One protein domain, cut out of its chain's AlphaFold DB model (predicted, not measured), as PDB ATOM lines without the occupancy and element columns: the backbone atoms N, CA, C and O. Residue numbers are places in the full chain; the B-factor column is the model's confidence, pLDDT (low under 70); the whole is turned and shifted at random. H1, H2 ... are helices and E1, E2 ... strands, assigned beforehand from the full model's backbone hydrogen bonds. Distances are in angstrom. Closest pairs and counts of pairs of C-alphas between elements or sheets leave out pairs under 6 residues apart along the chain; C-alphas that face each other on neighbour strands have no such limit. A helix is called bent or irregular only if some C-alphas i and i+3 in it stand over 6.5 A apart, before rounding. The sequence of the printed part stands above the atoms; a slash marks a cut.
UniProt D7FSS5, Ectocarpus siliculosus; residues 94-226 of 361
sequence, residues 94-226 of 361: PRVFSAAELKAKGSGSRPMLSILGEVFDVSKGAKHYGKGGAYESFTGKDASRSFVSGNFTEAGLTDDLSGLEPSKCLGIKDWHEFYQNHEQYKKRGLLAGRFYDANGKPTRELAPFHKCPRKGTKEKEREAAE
ATOM      1  N   PRO A  94       7.169  48.940  24.743       79.44
ATOM      2  CA  PRO A  94       7.848  48.449  23.552       79.44
ATOM      3  C   PRO A  94       7.491  46.977  23.308       79.44
ATOM      4  O   PRO A  94       7.348  46.191  24.242       79.44
ATOM      5  N   ARG A  95       7.352  46.587  22.035       92.31
ATOM      6  CA  ARG A  95       7.107  45.189  21.657       92.31
ATOM      7  C   ARG A  95       8.214  44.305  22.230       92.31
ATOM      8  O   ARG A  95       9.382  44.574  21.970       92.31
ATOM      9  N   VAL A  96       7.853  43.232  22.925       95.81
ATOM     10  CA  VAL A  96       8.812  42.253  23.451       95.81
ATOM     11  C   VAL A  96       8.761  40.992  22.596       95.81
ATOM     12  O   VAL A  96       7.688  40.451  22.341       95.81
ATOM     13  N   PHE A  97       9.918  40.545  22.125       96.62
ATOM     14  CA  PHE A  97      10.107  39.305  21.383       96.62
ATOM     15  C   PHE A  97      10.582  38.213  22.337       96.62
ATOM     16  O   PHE A  97      11.436  38.458  23.185       96.62
ATOM     17  N   SER A  98      10.092  36.988  22.164       97.25
ATOM     18  CA  SER A  98      10.773  35.817  22.735       97.25
ATOM     19  C   SER A  98      11.963  35.410  21.861       97.25
ATOM     20  O   SER A  98      11.982  35.690  20.660       97.25
ATOM     21  N   ALA A  99      12.933  34.681  22.423       95.94
ATOM     22  CA  ALA A  99      14.053  34.136  21.649       95.94
ATOM     23  C   ALA A  99      13.585  33.247  20.480       95.94
ATOM     24  O   ALA A  99      14.107  33.345  19.371       95.94
ATOM     25  N   ALA A 100      12.552  32.426  20.700       96.06
ATOM     26  CA  ALA A 100      11.962  31.596  19.654       96.06
ATOM     27  C   ALA A 100      11.281  32.435  18.559       96.06
ATOM     28  O   ALA A 100      11.445  32.149  17.373       96.06
ATOM     29  N   GLU A 101      10.558  33.496  18.937       95.44
ATOM     30  CA  GLU A 101       9.932  34.410  17.976       95.44
ATOM     31  C   GLU A 101      10.979  35.154  17.143       95.44
ATOM     32  O   GLU A 101      10.839  35.235  15.919       95.44
ATOM     33  N   LEU A 102      12.023  35.685  17.787       96.06
ATOM     34  CA  LEU A 102      13.103  36.378  17.096       96.06
ATOM     35  C   LEU A 102      13.811  35.431  16.126       96.06
ATOM     36  O   LEU A 102      14.010  35.804  14.975       96.06
ATOM     37  N   LYS A 103      14.099  34.191  16.533       95.25
ATOM     38  CA  LYS A 103      14.696  33.174  15.658       95.25
ATOM     39  C   LYS A 103      13.813  32.861  14.450       95.25
ATOM     40  O   LYS A 103      14.284  32.874  13.317       95.25
ATOM     41  N   ALA A 104      12.519  32.636  14.669       93.75
ATOM     42  CA  ALA A 104      11.591  32.282  13.598       93.75
ATOM     43  C   ALA A 104      11.377  33.424  12.588       93.75
ATOM     44  O   ALA A 104      11.341  33.191  11.382       93.75
ATOM     45  N   LYS A 105      11.227  34.665  13.066       90.19
ATOM     46  CA  LYS A 105      10.929  35.823  12.203       90.19
ATOM     47  C   LYS A 105      12.181  36.505  11.660       90.19
ATOM     48  O   LYS A 105      12.122  37.117  10.598       90.19
ATOM     49  N   GLY A 106      13.275  36.440  12.410       85.81
ATOM     50  CA  GLY A 106      14.500  37.190  12.180       85.81
ATOM     51  C   GLY A 106      15.543  36.471  11.338       85.81
ATOM     52  O   GLY A 106      16.424  37.153  10.847       85.81
ATOM     53  N   SER A 107      15.450  35.155  11.119       85.62
ATOM     54  CA  SER A 107      16.397  34.403  10.267       85.62
ATOM     55  C   SER A 107      15.907  34.192   8.821       85.62
ATOM     56  O   SER A 107      16.486  33.415   8.070       85.62
ATOM     57  N   GLY A 108      14.799  34.835   8.432       80.81
ATOM     58  CA  GLY A 108      14.139  34.643   7.134       80.81
ATOM     59  C   GLY A 108      14.322  35.807   6.153       80.81
ATOM     60  O   GLY A 108      15.369  36.441   6.072       80.81
ATOM     61  N   SER A 109      13.261  36.124   5.405       82.94
ATOM     62  CA  SER A 109      13.235  37.214   4.411       82.94
ATOM     63  C   SER A 109      13.374  38.621   5.004       82.94
ATOM     64  O   SER A 109      13.584  39.587   4.272       82.94
ATOM     65  N   ARG A 110      13.238  38.745   6.327       92.19
ATOM     66  CA  ARG A 110      13.340  39.997   7.076       92.19
ATOM     67  C   ARG A 110      14.366  39.841   8.196       92.19
ATOM     68  O   ARG A 110      13.962  39.595   9.334       92.19
ATOM     69  N   PRO A 111      15.671  39.931   7.889       95.25
ATOM     70  CA  PRO A 111      16.700  39.690   8.878       95.25
ATOM     71  C   PRO A 111      16.574  40.680  10.040       95.25
ATOM     72  O   PRO A 111      16.498  41.895   9.838       95.25
ATOM     73  N   MET A 112      16.530  40.147  11.258       97.25
ATOM     74  CA  MET A 112      16.515  40.922  12.498       97.25
ATOM     75  C   MET A 112      17.617  40.416  13.409       97.25
ATOM     76  O   MET A 112      17.780  39.207  13.541       97.25
ATOM     77  N   LEU A 113      18.337  41.322  14.057       97.00
ATOM     78  CA  LEU A 113      19.362  40.986  15.044       97.00
ATOM     79  C   LEU A 113      19.052  41.658  16.372       97.00
ATOM     80  O   LEU A 113      18.275  42.620  16.411       97.00
ATOM     81  N   SER A 114      19.667  41.160  17.441       97.69
ATOM     82  CA  SER A 114      19.622  41.820  18.735       97.69
ATOM     83  C   SER A 114      21.011  42.148  19.272       97.69
ATOM     84  O   SER A 114      21.965  41.387  19.099       97.69
ATOM     85  N   ILE A 115      21.098  43.319  19.895       96.50
ATOM     86  CA  ILE A 115      22.260  43.802  20.630       96.50
ATOM     87  C   ILE A 115      21.759  44.485  21.903       96.50
ATOM     88  O   ILE A 115      20.863  45.329  21.850       96.50
ATOM     89  N   LEU A 116      22.310  44.082  23.047       95.56
ATOM     90  CA  LEU A 116      21.891  44.492  24.389       95.56
ATOM     91  C   LEU A 116      20.391  44.301  24.634       95.56
ATOM     92  O   LEU A 116      19.750  45.119  25.292       95.56
ATOM     93  N   GLY A 117      19.811  43.242  24.069       96.38
ATOM     94  CA  GLY A 117      18.388  42.958  24.163       96.38
ATOM     95  C   GLY A 117      17.489  43.910  23.374       96.38
ATOM     96  O   GLY A 117      16.274  43.799  23.474       96.38
ATOM     97  N   GLU A 118      18.021  44.830  22.571       96.81
ATOM     98  CA  GLU A 118      17.225  45.602  21.614       96.81
ATOM     99  C   GLU A 118      17.209  44.911  20.257       96.81
ATOM    100  O   GLU A 118      18.233  44.405  19.805       96.81
ATOM    101  N   VAL A 119      16.045  44.867  19.606       97.44
ATOM    102  CA  VAL A 119      15.842  44.162  18.334       97.44
ATOM    103  C   VAL A 119      15.766  45.163  17.189       97.44
ATOM    104  O   VAL A 119      14.910  46.052  17.192       97.44
ATOM    105  N   PHE A 120      16.598  44.971  16.166       96.94
ATOM    106  CA  PHE A 120      16.674  45.832  14.987       96.94
ATOM    107  C   PHE A 120      16.333  45.064  13.711       96.94
ATOM    108  O   PHE A 120      16.835  43.969  13.469       96.94
ATOM    109  N   ASP A 121      15.494  45.664  12.867       96.31
ATOM    110  CA  ASP A 121      15.238  45.201  11.502       96.31
ATOM    111  C   ASP A 121      16.369  45.670  10.588       96.31
ATOM    112  O   ASP A 121      16.489  46.862  10.286       96.31
ATOM    113  N   VAL A 122      17.185  44.711  10.155       96.31
ATOM    114  CA  VAL A 122      18.356  44.919   9.300       96.31
ATOM    115  C   VAL A 122      18.101  44.462   7.864       96.31
ATOM    116  O   VAL A 122      19.040  44.251   7.098       96.31
ATOM    117  N   SER A 123      16.831  44.383   7.441       94.50
ATOM    118  CA  SER A 123      16.449  43.987   6.074       94.50
ATOM    119  C   SER A 123      17.095  44.852   4.988       94.50
ATOM    120  O   SER A 123      17.396  44.366   3.902       94.50
ATOM    121  N   LYS A 124      17.375  46.132   5.268       95.31
ATOM    122  CA  LYS A 124      18.099  47.019   4.336       95.31
ATOM    123  C   LYS A 124      19.563  46.612   4.125       95.31
ATOM    124  O   LYS A 124      20.149  46.962   3.110       95.31
ATOM    125  N   GLY A 125      20.125  45.829   5.043       92.75
ATOM    126  CA  GLY A 125      21.438  45.200   4.952       92.75
ATOM    127  C   GLY A 125      21.372  43.717   4.581       92.75
ATOM    128  O   GLY A 125      22.275  42.981   4.959       92.75
ATOM    129  N   ALA A 126      20.337  43.248   3.871       91.88
ATOM    130  CA  ALA A 126      20.169  41.826   3.545       91.88
ATOM    131  C   ALA A 126      21.372  41.191   2.816       91.88
ATOM    132  O   ALA A 126      21.585  39.995   2.955       91.88
ATOM    133  N   LYS A 127      22.204  41.971   2.109       92.75
ATOM    134  CA  LYS A 127      23.476  41.483   1.538       92.75
ATOM    135  C   LYS A 127      24.465  40.953   2.591       92.75
ATOM    136  O   LYS A 127      25.298  40.111   2.286       92.75
ATOM    137  N   HIS A 128      24.368  41.464   3.816       92.44
ATOM    138  CA  HIS A 128      25.242  41.150   4.946       92.44
ATOM    139  C   HIS A 128      24.598  40.155   5.902       92.44
ATOM    140  O   HIS A 128      25.244  39.199   6.313       92.44
ATOM    141  N   TYR A 129      23.334  40.402   6.244       94.44
ATOM    142  CA  TYR A 129      22.609  39.683   7.294       94.44
ATOM    143  C   TYR A 129      21.608  38.657   6.754       94.44
ATOM    144  O   TYR A 129      21.096  37.843   7.511       94.44
ATOM    145  N   GLY A 130      21.266  38.716   5.466       92.50
ATOM    146  CA  GLY A 130      20.397  37.728   4.837       92.50
ATOM    147  C   GLY A 130      21.125  36.407   4.585       92.50
ATOM    148  O   GLY A 130      22.334  36.299   4.780       92.50
ATOM    149  N   LYS A 131      20.374  35.412   4.110       93.19
ATOM    150  CA  LYS A 131      20.885  34.070   3.810       93.19
ATOM    151  C   LYS A 131      22.118  34.107   2.896       93.19
ATOM    152  O   LYS A 131      22.060  34.692   1.815       93.19
ATOM    153  N   GLY A 132      23.199  33.447   3.308       90.69
ATOM    154  CA  GLY A 132      24.493  33.414   2.621       90.69
ATOM    155  C   GLY A 132      25.375  34.648   2.850       90.69
ATOM    156  O   GLY A 132      26.464  34.722   2.285       90.69
ATOM    157  N   GLY A 133      24.923  35.621   3.645       90.56
ATOM    158  CA  GLY A 133      25.694  36.808   4.003       90.56
ATOM    159  C   GLY A 133      26.742  36.524   5.081       90.56
ATOM    160  O   GLY A 133      26.571  35.652   5.930       90.56
ATOM    161  N   ALA A 134      27.826  37.305   5.089       90.88
ATOM    162  CA  ALA A 134      28.935  37.126   6.035       90.88
ATOM    163  C   ALA A 134      28.530  37.277   7.516       90.88
ATOM    164  O   ALA A 134      29.232  36.785   8.398       90.88
ATOM    165  N   TYR A 135      27.405  37.945   7.784       92.06
ATOM    166  CA  TYR A 135      26.884  38.230   9.121       92.06
ATOM    167  C   TYR A 135      25.499  37.603   9.353       92.06
ATOM    168  O   TYR A 135      24.774  38.022  10.253       92.06
ATOM    169  N   GLU A 136      25.119  36.592   8.561       93.19
ATOM    170  CA  GLU A 136      23.856  35.852   8.717       93.19
ATOM    171  C   GLU A 136      23.679  35.299  10.140       93.19
ATOM    172  O   GLU A 136      22.584  35.348  10.702       93.19
ATOM    173  N   SER A 137      24.769  34.839  10.760       92.94
ATOM    174  CA  SER A 137      24.771  34.209  12.084       92.94
ATOM    175  C   SER A 137      24.329  35.125  13.236       92.94
ATOM    176  O   SER A 137      23.937  34.630  14.294       92.94
ATOM    177  N   PHE A 138      24.337  36.446  13.024       94.56
ATOM    178  CA  PHE A 138      23.844  37.444  13.978       94.56
ATOM    179  C   PHE A 138      22.318  37.553  13.994       94.56
ATOM    180  O   PHE A 138      21.744  38.141  14.911       94.56
ATOM    181  N   THR A 139      21.643  37.031  12.971       95.88
ATOM    182  CA  THR A 139      20.197  37.174  12.844       95.88
ATOM    183  C   THR A 139      19.435  36.147  13.669       95.88
ATOM    184  O   THR A 139      19.862  35.009  13.864       95.88
ATOM    185  N   GLY A 140      18.274  36.552  14.172       96.06
ATOM    186  CA  GLY A 140      17.390  35.697  14.953       96.06
ATOM    187  C   GLY A 140      17.841  35.447  16.396       96.06
ATOM    188  O   GLY A 140      17.246  34.610  17.072       96.06
ATOM    189  N   LYS A 141      18.872  36.144  16.883       95.56
ATOM    190  CA  LYS A 141      19.406  35.992  18.243       95.56
ATOM    191  C   LYS A 141      20.038  37.293  18.749       95.56
ATOM    192  O   LYS A 141      20.221  38.238  17.981       95.56
ATOM    193  N   ASP A 142      20.354  37.327  20.039       97.00
ATOM    194  CA  ASP A 142      21.259  38.324  20.611       97.00
ATOM    195  C   ASP A 142      22.685  37.768  20.582       97.00
ATOM    196  O   ASP A 142      22.969  36.712  21.149       97.00
ATOM    197  N   ALA A 143      23.557  38.467  19.861       95.38
ATOM    198  CA  ALA A 143      24.963  38.118  19.695       95.38
ATOM    199  C   ALA A 143      25.873  39.260  20.175       95.38
ATOM    200  O   ALA A 143      26.936  39.500  19.597       95.38
ATOM    201  N   SER A 144      25.452  39.983  21.222       95.44
ATOM    202  CA  SER A 144      26.145  41.159  21.771       95.44
ATOM    203  C   SER A 144      27.650  40.947  21.961       95.44
ATOM    204  O   SER A 144      28.446  41.827  21.636       95.44
ATOM    205  N   ARG A 145      28.076  39.762  22.423       94.81
ATOM    206  CA  ARG A 145      29.500  39.453  22.621       94.81
ATOM    207  C   ARG A 145      30.273  39.309  21.304       94.81
ATOM    208  O   ARG A 145      31.456  39.670  21.238       94.81
ATOM    209  N   SER A 146      29.650  38.791  20.247       93.81
ATOM    210  CA  SER A 146      30.302  38.556  18.948       93.81
ATOM    211  C   SER A 146      30.756  39.845  18.273       93.81
ATOM    212  O   SER A 146      31.793  39.838  17.610       93.81
ATOM    213  N   PHE A 147      30.055  40.959  18.504       93.38
ATOM    214  CA  PHE A 147      30.394  42.269  17.935       93.38
ATOM    215  C   PHE A 147      31.810  42.748  18.283       93.38
ATOM    216  O   PHE A 147      32.434  43.471  17.509       93.38
ATOM    217  N   VAL A 148      32.345  42.334  19.436       93.44
ATOM    218  CA  VAL A 148      33.659  42.793  19.922       93.44
ATOM    219  C   VAL A 148      34.690  41.684  20.082       93.44
ATOM    220  O   VAL A 148      35.895  41.962  20.100       93.44
ATOM    221  N   SER A 149      34.236  40.433  20.185       90.81
ATOM    222  CA  SER A 149      35.113  39.260  20.217       90.81
ATOM    223  C   SER A 149      35.526  38.782  18.824       90.81
ATOM    224  O   SER A 149      36.562  38.137  18.704       90.81
ATOM    225  N   GLY A 150      34.731  39.065  17.783       88.88
ATOM    226  CA  GLY A 150      34.956  38.519  16.440       88.88
ATOM    227  C   GLY A 150      34.731  37.004  16.345       88.88
ATOM    228  O   GLY A 150      35.050  36.396  15.327       88.88
ATOM    229  N   ASN A 151      34.196  36.374  17.396       89.81
ATOM    230  CA  ASN A 151      33.893  34.951  17.408       89.81
ATOM    231  C   ASN A 151      32.460  34.716  16.910       89.81
ATOM    232  O   ASN A 151      31.497  35.006  17.623       89.81
ATOM    233  N   PHE A 152      32.329  34.189  15.690       91.19
ATOM    234  CA  PHE A 152      31.039  33.897  15.043       91.19
ATOM    235  C   PHE A 152      30.643  32.415  15.125       91.19
ATOM    236  O   PHE A 152      29.702  31.991  14.458       91.19
ATOM    237  N   THR A 153      31.355  31.617  15.927       91.50
ATOM    238  CA  THR A 153      30.927  30.250  16.262       91.50
ATOM    239  C   THR A 153      29.698  30.289  17.169       91.50
ATOM    240  O   THR A 153      29.464  31.286  17.850       91.50
ATOM    241  N   GLU A 154      28.938  29.195  17.253       88.94
ATOM    242  CA  GLU A 154      27.761  29.126  18.137       88.94
ATOM    243  C   GLU A 154      28.089  29.437  19.607       88.94
ATOM    244  O   GLU A 154      27.280  30.047  20.295       88.94
ATOM    245  N   ALA A 155      29.297  29.105  20.077       89.81
ATOM    246  CA  ALA A 155      29.748  29.468  21.421       89.81
ATOM    247  C   ALA A 155      30.042  30.975  21.576       89.81
ATOM    248  O   ALA A 155      29.931  31.521  22.672       89.81
ATOM    249  N   GLY A 156      30.441  31.648  20.493       89.25
ATOM    250  CA  GLY A 156      30.702  33.087  20.471       89.25
ATOM    251  C   GLY A 156      29.441  33.940  20.333       89.25
ATOM    252  O   GLY A 156      29.408  35.041  20.884       89.25
ATOM    253  N   LEU A 157      28.417  33.420  19.645       92.94
ATOM    254  CA  LEU A 157      27.113  34.054  19.399       92.94
ATOM    255  C   LEU A 157      26.243  34.064  20.664       92.94
ATOM    256  O   LEU A 157      25.218  33.388  20.748       92.94
ATOM    257  N   THR A 158      26.681  34.827  21.662       95.12
ATOM    258  CA  THR A 158      26.053  34.907  22.981       95.12
ATOM    259  C   THR A 158      25.773  36.348  23.407       95.12
ATOM    260  O   THR A 158      26.462  37.292  23.004       95.12
ATOM    261  N   ASP A 159      24.771  36.488  24.270       95.06
ATOM    262  CA  ASP A 159      24.420  37.711  24.986       95.06
ATOM    263  C   ASP A 159      25.219  37.886  26.293       95.06
ATOM    264  O   ASP A 159      25.100  38.914  26.959       95.06
ATOM    265  N   ASP A 160      26.042  36.901  26.680       94.38
ATOM    266  CA  ASP A 160      26.832  36.961  27.906       94.38
ATOM    267  C   ASP A 160      28.034  37.902  27.774       94.38
ATOM    268  O   ASP A 160      28.996  37.638  27.047       94.38
ATOM    269  N   LEU A 161      27.988  38.990  28.539       92.44
ATOM    270  CA  LEU A 161      29.021  40.025  28.592       92.44
ATOM    271  C   LEU A 161      29.951  39.882  29.805       92.44
ATOM    272  O   LEU A 161      30.762  40.773  30.071       92.44
ATOM    273  N   SER A 162      29.833  38.789  30.564       90.25
ATOM    274  CA  SER A 162      30.683  38.536  31.723       90.25
ATOM    275  C   SER A 162      32.167  38.444  31.330       90.25
ATOM    276  O   SER A 162      32.541  37.897  30.290       90.25
ATOM    277  N   GLY A 163      33.031  39.038  32.160       89.00
ATOM    278  CA  GLY A 163      34.484  39.008  31.964       89.00
ATOM    279  C   GLY A 163      35.012  39.830  30.781       89.00
ATOM    280  O   GLY A 163      36.177  39.676  30.426       89.00
ATOM    281  N   LEU A 164      34.197  40.688  30.155       89.56
ATOM    282  CA  LEU A 164      34.682  41.586  29.106       89.56
ATOM    283  C   LEU A 164      35.573  42.699  29.665       89.56
ATOM    284  O   LEU A 164      35.276  43.314  30.692       89.56
ATOM    285  N   GLU A 165      36.640  43.001  28.928       90.94
ATOM    286  CA  GLU A 165      37.489  44.157  29.198       90.94
ATOM    287  C   GLU A 165      36.723  45.478  28.974       90.94
ATOM    288  O   GLU A 165      35.852  45.551  28.095       90.94
ATOM    289  N   PRO A 166      37.065  46.561  29.698       88.88
ATOM    290  CA  PRO A 166      36.400  47.857  29.548       88.88
ATOM    291  C   PRO A 166      36.399  48.406  28.114       88.88
ATOM    292  O   PRO A 166      35.401  48.976  27.667       88.88
ATOM    293  N   SER A 167      37.488  48.196  27.367       86.31
ATOM    294  CA  SER A 167      37.612  48.580  25.953       86.31
ATOM    295  C   SER A 167      36.593  47.858  25.058       86.31
ATOM    296  O   SER A 167      36.005  48.458  24.158       86.31
ATOM    297  N   LYS A 168      36.313  46.580  25.340       91.19
ATOM    298  CA  LYS A 168      35.320  45.771  24.624       91.19
ATOM    299  C   LYS A 168      33.897  46.205  24.963       91.19
ATOM    300  O   LYS A 168      33.068  46.278  24.064       91.19
ATOM    301  N   CYS A 169      33.621  46.578  26.212       91.12
ATOM    302  CA  CYS A 169      32.335  47.182  26.571       91.12
ATOM    303  C   CYS A 169      32.064  48.480  25.799       91.12
ATOM    304  O   CYS A 169      30.940  48.695  25.350       91.12
ATOM    305  N   LEU A 170      33.087  49.330  25.629       89.56
ATOM    306  CA  LEU A 170      32.970  50.539  24.812       89.56
ATOM    307  C   LEU A 170      32.628  50.187  23.358       89.56
ATOM    308  O   LEU A 170      31.700  50.760  22.808       89.56
ATOM    309  N   GLY A 171      33.280  49.172  22.783       91.31
ATOM    310  CA  GLY A 171      32.945  48.692  21.440       91.31
ATOM    311  C   GLY A 171      31.492  48.216  21.297       91.31
ATOM    312  O   GLY A 171      30.853  48.515  20.297       91.31
ATOM    313  N   ILE A 172      30.934  47.514  22.293       92.75
ATOM    314  CA  ILE A 172      29.516  47.107  22.268       92.75
ATOM    315  C   ILE A 172      28.599  48.333  22.319       92.75
ATOM    316  O   ILE A 172      27.606  48.370  21.598       92.75
ATOM    317  N   LYS A 173      28.934  49.339  23.139       91.06
ATOM    318  CA  LYS A 173      28.194  50.608  23.188       91.06
ATOM    319  C   LYS A 173      28.216  51.309  21.830       91.06
ATOM    320  O   LYS A 173      27.157  51.687  21.349       91.06
ATOM    321  N   ASP A 174      29.381  51.411  21.196       91.94
ATOM    322  CA  ASP A 174      29.520  52.032  19.873       91.94
ATOM    323  C   ASP A 174      28.668  51.292  18.821       91.94
ATOM    324  O   ASP A 174      27.985  51.912  18.006       91.94
ATOM    325  N   TRP A 175      28.637  49.956  18.872       94.38
ATOM    326  CA  TRP A 175      27.783  49.135  18.010       94.38
ATOM    327  C   TRP A 175      26.290  49.329  18.273       94.38
ATOM    328  O   TRP A 175      25.501  49.447  17.336       94.38
ATOM    329  N   HIS A 176      25.891  49.365  19.539       94.31
ATOM    330  CA  HIS A 176      24.507  49.608  19.934       94.31
ATOM    331  C   HIS A 176      24.041  50.994  19.478       94.31
ATOM    332  O   HIS A 176      22.988  51.102  18.853       94.31
ATOM    333  N   GLU A 177      24.860  52.029  19.678       92.44
ATOM    334  CA  GLU A 177      24.609  53.389  19.187       92.44
ATOM    335  C   GLU A 177      24.544  53.448  17.659       92.44
ATOM    336  O   GLU A 177      23.691  54.148  17.112       92.44
ATOM    337  N   PHE A 178      25.390  52.690  16.955       93.88
ATOM    338  CA  PHE A 178      25.308  52.568  15.503       93.88
ATOM    339  C   PHE A 178      23.926  52.073  15.065       93.88
ATOM    340  O   PHE A 178      23.303  52.720  14.228       93.88
ATOM    341  N   TYR A 179      23.410  50.974  15.632       94.25
ATOM    342  CA  TYR A 179      22.095  50.443  15.244       94.25
ATOM    343  C   TYR A 179      20.935  51.345  15.667       94.25
ATOM    344  O   TYR A 179      19.972  51.472  14.910       94.25
ATOM    345  N   GLN A 180      21.031  51.994  16.830       92.31
ATOM    346  CA  GLN A 180      20.032  52.961  17.287       92.31
ATOM    347  C   GLN A 180      19.919  54.167  16.354       92.31
ATOM    348  O   GLN A 180      18.812  54.585  16.013       92.31
ATOM    349  N   ASN A 181      21.059  54.698  15.915       91.25
ATOM    350  CA  ASN A 181      21.127  55.918  15.115       91.25
ATOM    351  C   ASN A 181      21.133  55.649  13.604       91.25
ATOM    352  O   ASN A 181      21.173  56.585  12.803       91.25
ATOM    353  N   HIS A 182      21.091  54.382  13.185       91.62
ATOM    354  CA  HIS A 182      21.121  54.037  11.773       91.62
ATOM    355  C   HIS A 182      19.833  54.487  11.075       91.62
ATOM    356  O   HIS A 182      18.725  54.074  11.423       91.62
ATOM    357  N   GLU A 183      19.959  55.251   9.990       90.69
ATOM    358  CA  GLU A 183      18.795  55.770   9.260       90.69
ATOM    359  C   GLU A 183      17.879  54.657   8.731       90.69
ATOM    360  O   GLU A 183      16.659  54.815   8.644       90.69
ATOM    361  N   GLN A 184      18.462  53.510   8.377       91.94
ATOM    362  CA  GLN A 184      17.766  52.417   7.700       91.94
ATOM    363  C   GLN A 184      17.496  51.190   8.576       91.94
ATOM    364  O   GLN A 184      16.662  50.370   8.187       91.94
ATOM    365  N   TYR A 185      18.161  51.051   9.728       94.44
ATOM    366  CA  TYR A 185      17.915  49.925  10.634       94.44
ATOM    367  C   TYR A 185      16.938  50.388  11.698       94.44
ATOM    368  O   TYR A 185      17.177  51.360  12.401       94.44
ATOM    369  N   LYS A 186      15.766  49.759  11.737       93.62
ATOM    370  CA  LYS A 186      14.661  50.236  12.571       93.62
ATOM    371  C   LYS A 186      14.562  49.381  13.818       93.62
ATOM    372  O   LYS A 186      14.379  48.169  13.697       93.62
ATOM    373  N   LYS A 187      14.606  50.008  14.994       95.56
ATOM    374  CA  LYS A 187      14.258  49.348  16.258       95.56
ATOM    375  C   LYS A 187      12.832  48.804  16.157       95.56
ATOM    376  O   LYS A 187      11.904  49.514  15.765       95.56
ATOM    377  N   ARG A 188      12.667  47.517  16.447       95.06
ATOM    378  CA  ARG A 188      11.378  46.809  16.413       95.06
ATOM    379  C   ARG A 188      10.847  46.487  17.797       95.06
ATOM    380  O   ARG A 188       9.647  46.254  17.914       95.06
ATOM    381  N   GLY A 189      11.710  46.461  18.808       95.19
ATOM    382  CA  GLY A 189      11.319  46.122  20.165       95.19
ATOM    383  C   GLY A 189      12.490  45.675  21.029       95.19
ATOM    384  O   GLY A 189      13.643  45.977  20.723       95.19
ATOM    385  N   LEU A 190      12.159  44.950  22.089       96.88
ATOM    386  CA  LEU A 190      13.073  44.358  23.058       96.88
ATOM    387  C   LEU A 190      13.037  42.833  22.954       96.88
ATOM    388  O   LEU A 190      12.042  42.263  22.518       96.88
ATOM    389  N   LEU A 191      14.099  42.166  23.375       97.56
ATOM    390  CA  LEU A 191      14.197  40.720  23.472       97.56
ATOM    391  C   LEU A 191      14.085  40.310  24.942       97.56
ATOM    392  O   LEU A 191      14.915  40.704  25.760       97.56
ATOM    393  N   ALA A 192      13.084  39.489  25.259       97.06
ATOM    394  CA  ALA A 192      12.984  38.839  26.559       97.06
ATOM    395  C   ALA A 192      14.154  37.858  26.728       97.06
ATOM    396  O   ALA A 192      14.317  36.931  25.929       97.06
ATOM    397  N   GLY A 193      14.964  38.060  27.765       95.69
ATOM    398  CA  GLY A 193      16.188  37.307  28.002       95.69
ATOM    399  C   GLY A 193      17.054  37.948  29.080       95.69
ATOM    400  O   GLY A 193      16.564  38.347  30.135       95.69
ATOM    401  N   ARG A 194      18.362  38.037  28.821       95.38
ATOM    402  CA  ARG A 194      19.335  38.518  29.805       95.38
ATOM    403  C   ARG A 194      19.114  39.962  30.227       95.38
ATOM    404  O   ARG A 194      19.292  40.241  31.401       95.38
ATOM    405  N   PHE A 195      18.777  40.858  29.300       95.81
ATOM    406  CA  PHE A 195      18.729  42.309  29.545       95.81
ATOM    407  C   PHE A 195      17.332  42.845  29.873       95.81
ATOM    408  O   PHE A 195      17.213  43.838  30.592       95.81
ATOM    409  N   TYR A 196      16.285  42.186  29.371       95.88
ATOM    410  CA  TYR A 196      14.891  42.562  29.589       95.88
ATOM    411  C   TYR A 196      14.049  41.335  29.930       95.88
ATOM    412  O   TYR A 196      14.260  40.259  29.373       95.88
ATOM    413  N   ASP A 197      13.079  41.493  30.825       94.94
ATOM    414  CA  ASP A 197      12.123  40.435  31.150       94.94
ATOM    415  C   ASP A 197      11.015  40.295  30.084       94.94
ATOM    416  O   ASP A 197      10.971  41.016  29.083       94.94
ATOM    417  N   ALA A 198      10.084  39.360  30.298       93.88
ATOM    418  CA  ALA A 198       8.956  39.123  29.392       93.88
ATOM    419  C   ALA A 198       8.012  40.333  29.226       93.88
ATOM    420  O   ALA A 198       7.266  40.394  28.251       93.88
ATOM    421  N   ASN A 199       8.055  41.296  30.149       90.50
ATOM    422  CA  ASN A 199       7.277  42.533  30.113       90.50
ATOM    423  C   ASN A 199       8.093  43.718  29.573       90.50
ATOM    424  O   ASN A 199       7.601  44.847  29.563       90.50
ATOM    425  N   GLY A 200       9.341  43.487  29.152       90.19
ATOM    426  CA  GLY A 200      10.240  44.524  28.662       90.19
ATOM    427  C   GLY A 200      10.855  45.375  29.772       90.19
ATOM    428  O   GLY A 200      11.406  46.435  29.484       90.19
ATOM    429  N   LYS A 201      10.773  44.948  31.039       91.62
ATOM    430  CA  LYS A 201      11.441  45.647  32.141       91.62
ATOM    431  C   LYS A 201      12.928  45.288  32.167       91.62
ATOM    432  O   LYS A 201      13.260  44.121  31.959       91.62
ATOM    433  N   PRO A 202      13.821  46.251  32.453       93.50
ATOM    434  CA  PRO A 202      15.246  45.980  32.572       93.50
ATOM    435  C   PRO A 202      15.526  44.964  33.674       93.50
ATOM    436  O   PRO A 202      14.975  45.057  34.773       93.50
ATOM    437  N   THR A 203      16.428  44.034  33.406       93.81
ATOM    438  CA  THR A 203      16.946  43.114  34.417       93.81
ATOM    439  C   THR A 203      18.139  43.734  35.155       93.81
ATOM    440  O   THR A 203      18.662  44.798  34.803       93.81
ATOM    441  N   ARG A 204      18.622  43.046  36.194       91.38
ATOM    442  CA  ARG A 204      19.815  43.466  36.950       91.38
ATOM    443  C   ARG A 204      21.097  43.405  36.111       91.38
ATOM    444  O   ARG A 204      22.068  44.077  36.446       91.38
ATOM    445  N   GLU A 205      21.106  42.625  35.035       88.88
ATOM    446  CA  GLU A 205      22.239  42.414  34.139       88.88
ATOM    447  C   GLU A 205      22.468  43.606  33.188       88.88
ATOM    448  O   GLU A 205      23.596  43.807  32.734       88.88
ATOM    449  N   LEU A 206      21.456  44.454  32.948       89.19
ATOM    450  CA  LEU A 206      21.603  45.656  32.115       89.19
ATOM    451  C   LEU A 206      22.422  46.763  32.813       89.19
ATOM    452  O   LEU A 206      23.236  47.447  32.188       89.19
ATOM    453  N   ALA A 207      22.275  46.926  34.131       84.62
ATOM    454  CA  ALA A 207      22.941  48.001  34.874       84.62
ATOM    455  C   ALA A 207      24.491  47.922  34.882       84.62
ATOM    456  O   ALA A 207      25.139  48.963  34.715       84.62
ATOM    457  N   PRO A 208      25.134  46.745  35.054       80.50
ATOM    458  CA  PRO A 208      26.580  46.588  34.894       80.50
ATOM    459  C   PRO A 208      27.089  47.038  33.525       80.50
ATOM    460  O   PRO A 208      28.147  47.674  33.454       80.50
ATOM    461  N   PHE A 209      26.321  46.787  32.458       77.94
ATOM    462  CA  PHE A 209      26.684  47.254  31.128       77.94
ATOM    463  C   PHE A 209      26.721  48.780  31.071       77.94
ATOM    464  O   PHE A 209      27.695  49.317  30.584       77.94
ATOM    465  N   HIS A 210      25.774  49.511  31.662       77.94
ATOM    466  CA  HIS A 210      25.810  50.985  31.628       77.94
ATOM    467  C   HIS A 210      27.043  51.576  32.346       77.94
ATOM    468  O   HIS A 210      27.476  52.696  32.062       77.94
ATOM    469  N   LYS A 211      27.646  50.828  33.280       81.31
ATOM    470  CA  LYS A 211      28.853  51.246  34.013       81.31
ATOM    471  C   LYS A 211      30.147  50.918  33.263       81.31
ATOM    472  O   LYS A 211      31.112  51.675  33.385       81.31
ATOM    473  N   CYS A 212      30.189  49.815  32.515       81.00
ATOM    474  CA  CYS A 212      31.420  49.303  31.908       81.00
ATOM    475  C   CYS A 212      32.050  50.252  30.854       81.00
ATOM    476  O   CYS A 212      33.243  50.541  30.972       81.00
ATOM    477  N   PRO A 213      31.293  50.852  29.910       81.25
ATOM    478  CA  PRO A 213      31.816  51.803  28.937       81.25
ATOM    479  C   PRO A 213      32.469  53.027  29.570       81.25
ATOM    480  O   PRO A 213      33.457  53.512  29.041       81.25
ATOM    481  N   ARG A 214      32.002  53.498  30.738       82.31
ATOM    482  CA  ARG A 214      32.612  54.657  31.421       82.31
ATOM    483  C   ARG A 214      34.055  54.376  31.843       82.31
ATOM    484  O   ARG A 214      34.882  55.282  31.813       82.31
ATOM    485  N   LYS A 215      34.364  53.132  32.235       83.50
ATOM    486  CA  LYS A 215      35.747  52.710  32.508       83.50
ATOM    487  C   LYS A 215      36.562  52.670  31.216       83.50
ATOM    488  O   LYS A 215      37.656  53.219  31.196       83.50
ATOM    489  N   GLY A 216      35.994  52.105  30.148       85.44
ATOM    490  CA  GLY A 216      36.635  52.042  28.833       85.44
ATOM    491  C   GLY A 216      36.954  53.421  28.252       85.44
ATOM    492  O   GLY A 216      38.052  53.631  27.751       85.44
ATOM    493  N   THR A 217      36.046  54.393  28.381       86.12
ATOM    494  CA  THR A 217      36.280  55.782  27.955       86.12
ATOM    495  C   THR A 217      37.433  56.415  28.724       86.12
ATOM    496  O   THR A 217      38.348  56.933  28.098       86.12
ATOM    497  N   LYS A 218      37.448  56.304  30.059       88.50
ATOM    498  CA  LYS A 218      38.546  56.841  30.880       88.50
ATOM    499  C   LYS A 218      39.895  56.212  30.539       88.50
ATOM    500  O   LYS A 218      40.910  56.899  30.518       88.50
ATOM    501  N   GLU A 219      39.918  54.907  30.291       87.38
ATOM    502  CA  GLU A 219      41.133  54.198  29.894       87.38
ATOM    503  C   GLU A 219      41.617  54.641  28.510       87.38
ATOM    504  O   GLU A 219      42.796  54.949  28.357       87.38
ATOM    505  N   LYS A 220      40.702  54.779  27.544       85.69
ATOM    506  CA  LYS A 220      40.992  55.299  26.202       85.69
ATOM    507  C   LYS A 220      41.488  56.746  26.235       85.69
ATOM    508  O   LYS A 220      42.412  57.086  25.507       85.69
ATOM    509  N   GLU A 221      40.897  57.598  27.071       89.62
ATOM    510  CA  GLU A 221      41.345  58.980  27.289       89.62
ATOM    511  C   GLU A 221      42.743  59.020  27.910       89.62
ATOM    512  O   GLU A 221      43.594  59.779  27.450       89.62
ATOM    513  N   ARG A 222      43.009  58.170  28.909       86.75
ATOM    514  CA  ARG A 222      44.335  58.042  29.525       86.75
ATOM    515  C   ARG A 222      45.379  57.566  28.515       86.75
ATOM    516  O   ARG A 222      46.450  58.157  28.449       86.75
ATOM    517  N   GLU A 223      45.064  56.551  27.715       84.62
ATOM    518  CA  GLU A 223      45.943  56.059  26.648       84.62
ATOM    519  C   GLU A 223      46.174  57.132  25.571       84.62
ATOM    520  O   GLU A 223      47.298  57.320  25.111       84.62
ATOM    521  N   ALA A 224      45.138  57.886  25.188       86.75
ATOM    522  CA  ALA A 224      45.259  58.982  24.229       86.75
ATOM    523  C   ALA A 224      46.135  60.125  24.767       86.75
ATOM    524  O   ALA A 224      46.980  60.641  24.035       86.75
ATOM    525  N   ALA A 225      45.973  60.488  26.043       89.00
ATOM    526  CA  ALA A 225      46.810  61.477  26.712       89.00
ATOM    527  C   ALA A 225      48.269  61.003  26.808       89.00
ATOM    528  O   ALA A 225      49.186  61.757  26.488       89.00
ATOM    529  N   GLU A 226      48.495  59.736  27.161       86.44
ATOM    530  CA  GLU A 226      49.833  59.142  27.179       86.44
ATOM    531  C   GLU A 226      50.458  59.119  25.779       86.44
ATOM    532  O   GLU A 226      51.629  59.446  25.624       86.44
TER     533      GLU A 226
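What this domain is: This is residues 94 to 226 of the 361 residues of a protein of Ectocarpus siliculosus (UniProt D7FSS5). A small antiparallel sheet of three strands lies between H1 on one face and H4 on the other, three layers, with H2 near one end of its strands. Long H5 packs on residues 166 to 173 of H4, and residues 221 to 226 of H5 stick out. The printed part has 133 residues, with five named helices and three named strands in the order H1 E1 E2 H2 H3 H4 E3 H5; the sheet's order is E1 E2 E3, the class mostly helix. It is compact, with a radius of gyration of the C-alphas of 14.8 A and spans of 48 by 33 by 31 A.

How they stand to each other: H1, residues 99 to 106, is over E1, residues 112 to 115, at a height over the sheet of 8.7 A. E1 and E2, residues 118 to 121, form a hairpin, with N 113 and O 120 at 3.1 A. H4, residues 166 to 181, is on the opposite face, at a height of 11.0 A. E3, residues 186 to 191, is antiparallel to E2, with N 188 and O 119 at 2.8 A. H5, residues 206 to 226, touches residues 166 to 173 of H4, the closest C-alphas being those of Pro 166 and Gly 216, 4.3 A, at a steep tilt of 69 degrees, only just short of about perpendicular, opposite ways. Every O i to N i+4 pair is within hydrogen-bond range in H1 and H4; H5 has 14 of 17.

Where its parts are: H1 begins at C-alpha 99 (14.053, 34.136, 21.649). H2, residues 123 to 129, is on the sheet and irregular, C-alphas 124 and 127 being 8.2 A apart; 1 of its 3 O i to N i+4 pairs and 2 of its 4 O i to N i+3 pairs are within range. H3, residues 146 to 149, too short for an O i to N i+4 pair, touches H4, the closest C-alphas being those of Val 148 and Lys 168, 5.8 A. H4 measures 22.5 A. H5, 31.7 A, is only just irregular, C-alphas 210 and 213 being 6.6 A apart, and ends at C-alpha 226 (49.833, 59.142, 27.179).

The domain as a whole: The two C-alphas farthest apart are those of Ala 104 and Glu 226, 48.7 A. The printed part has no cut. The links H2 to H3, H3 to H4 and E3 to H5 are long. No printed residue is under 70 in pLDDT.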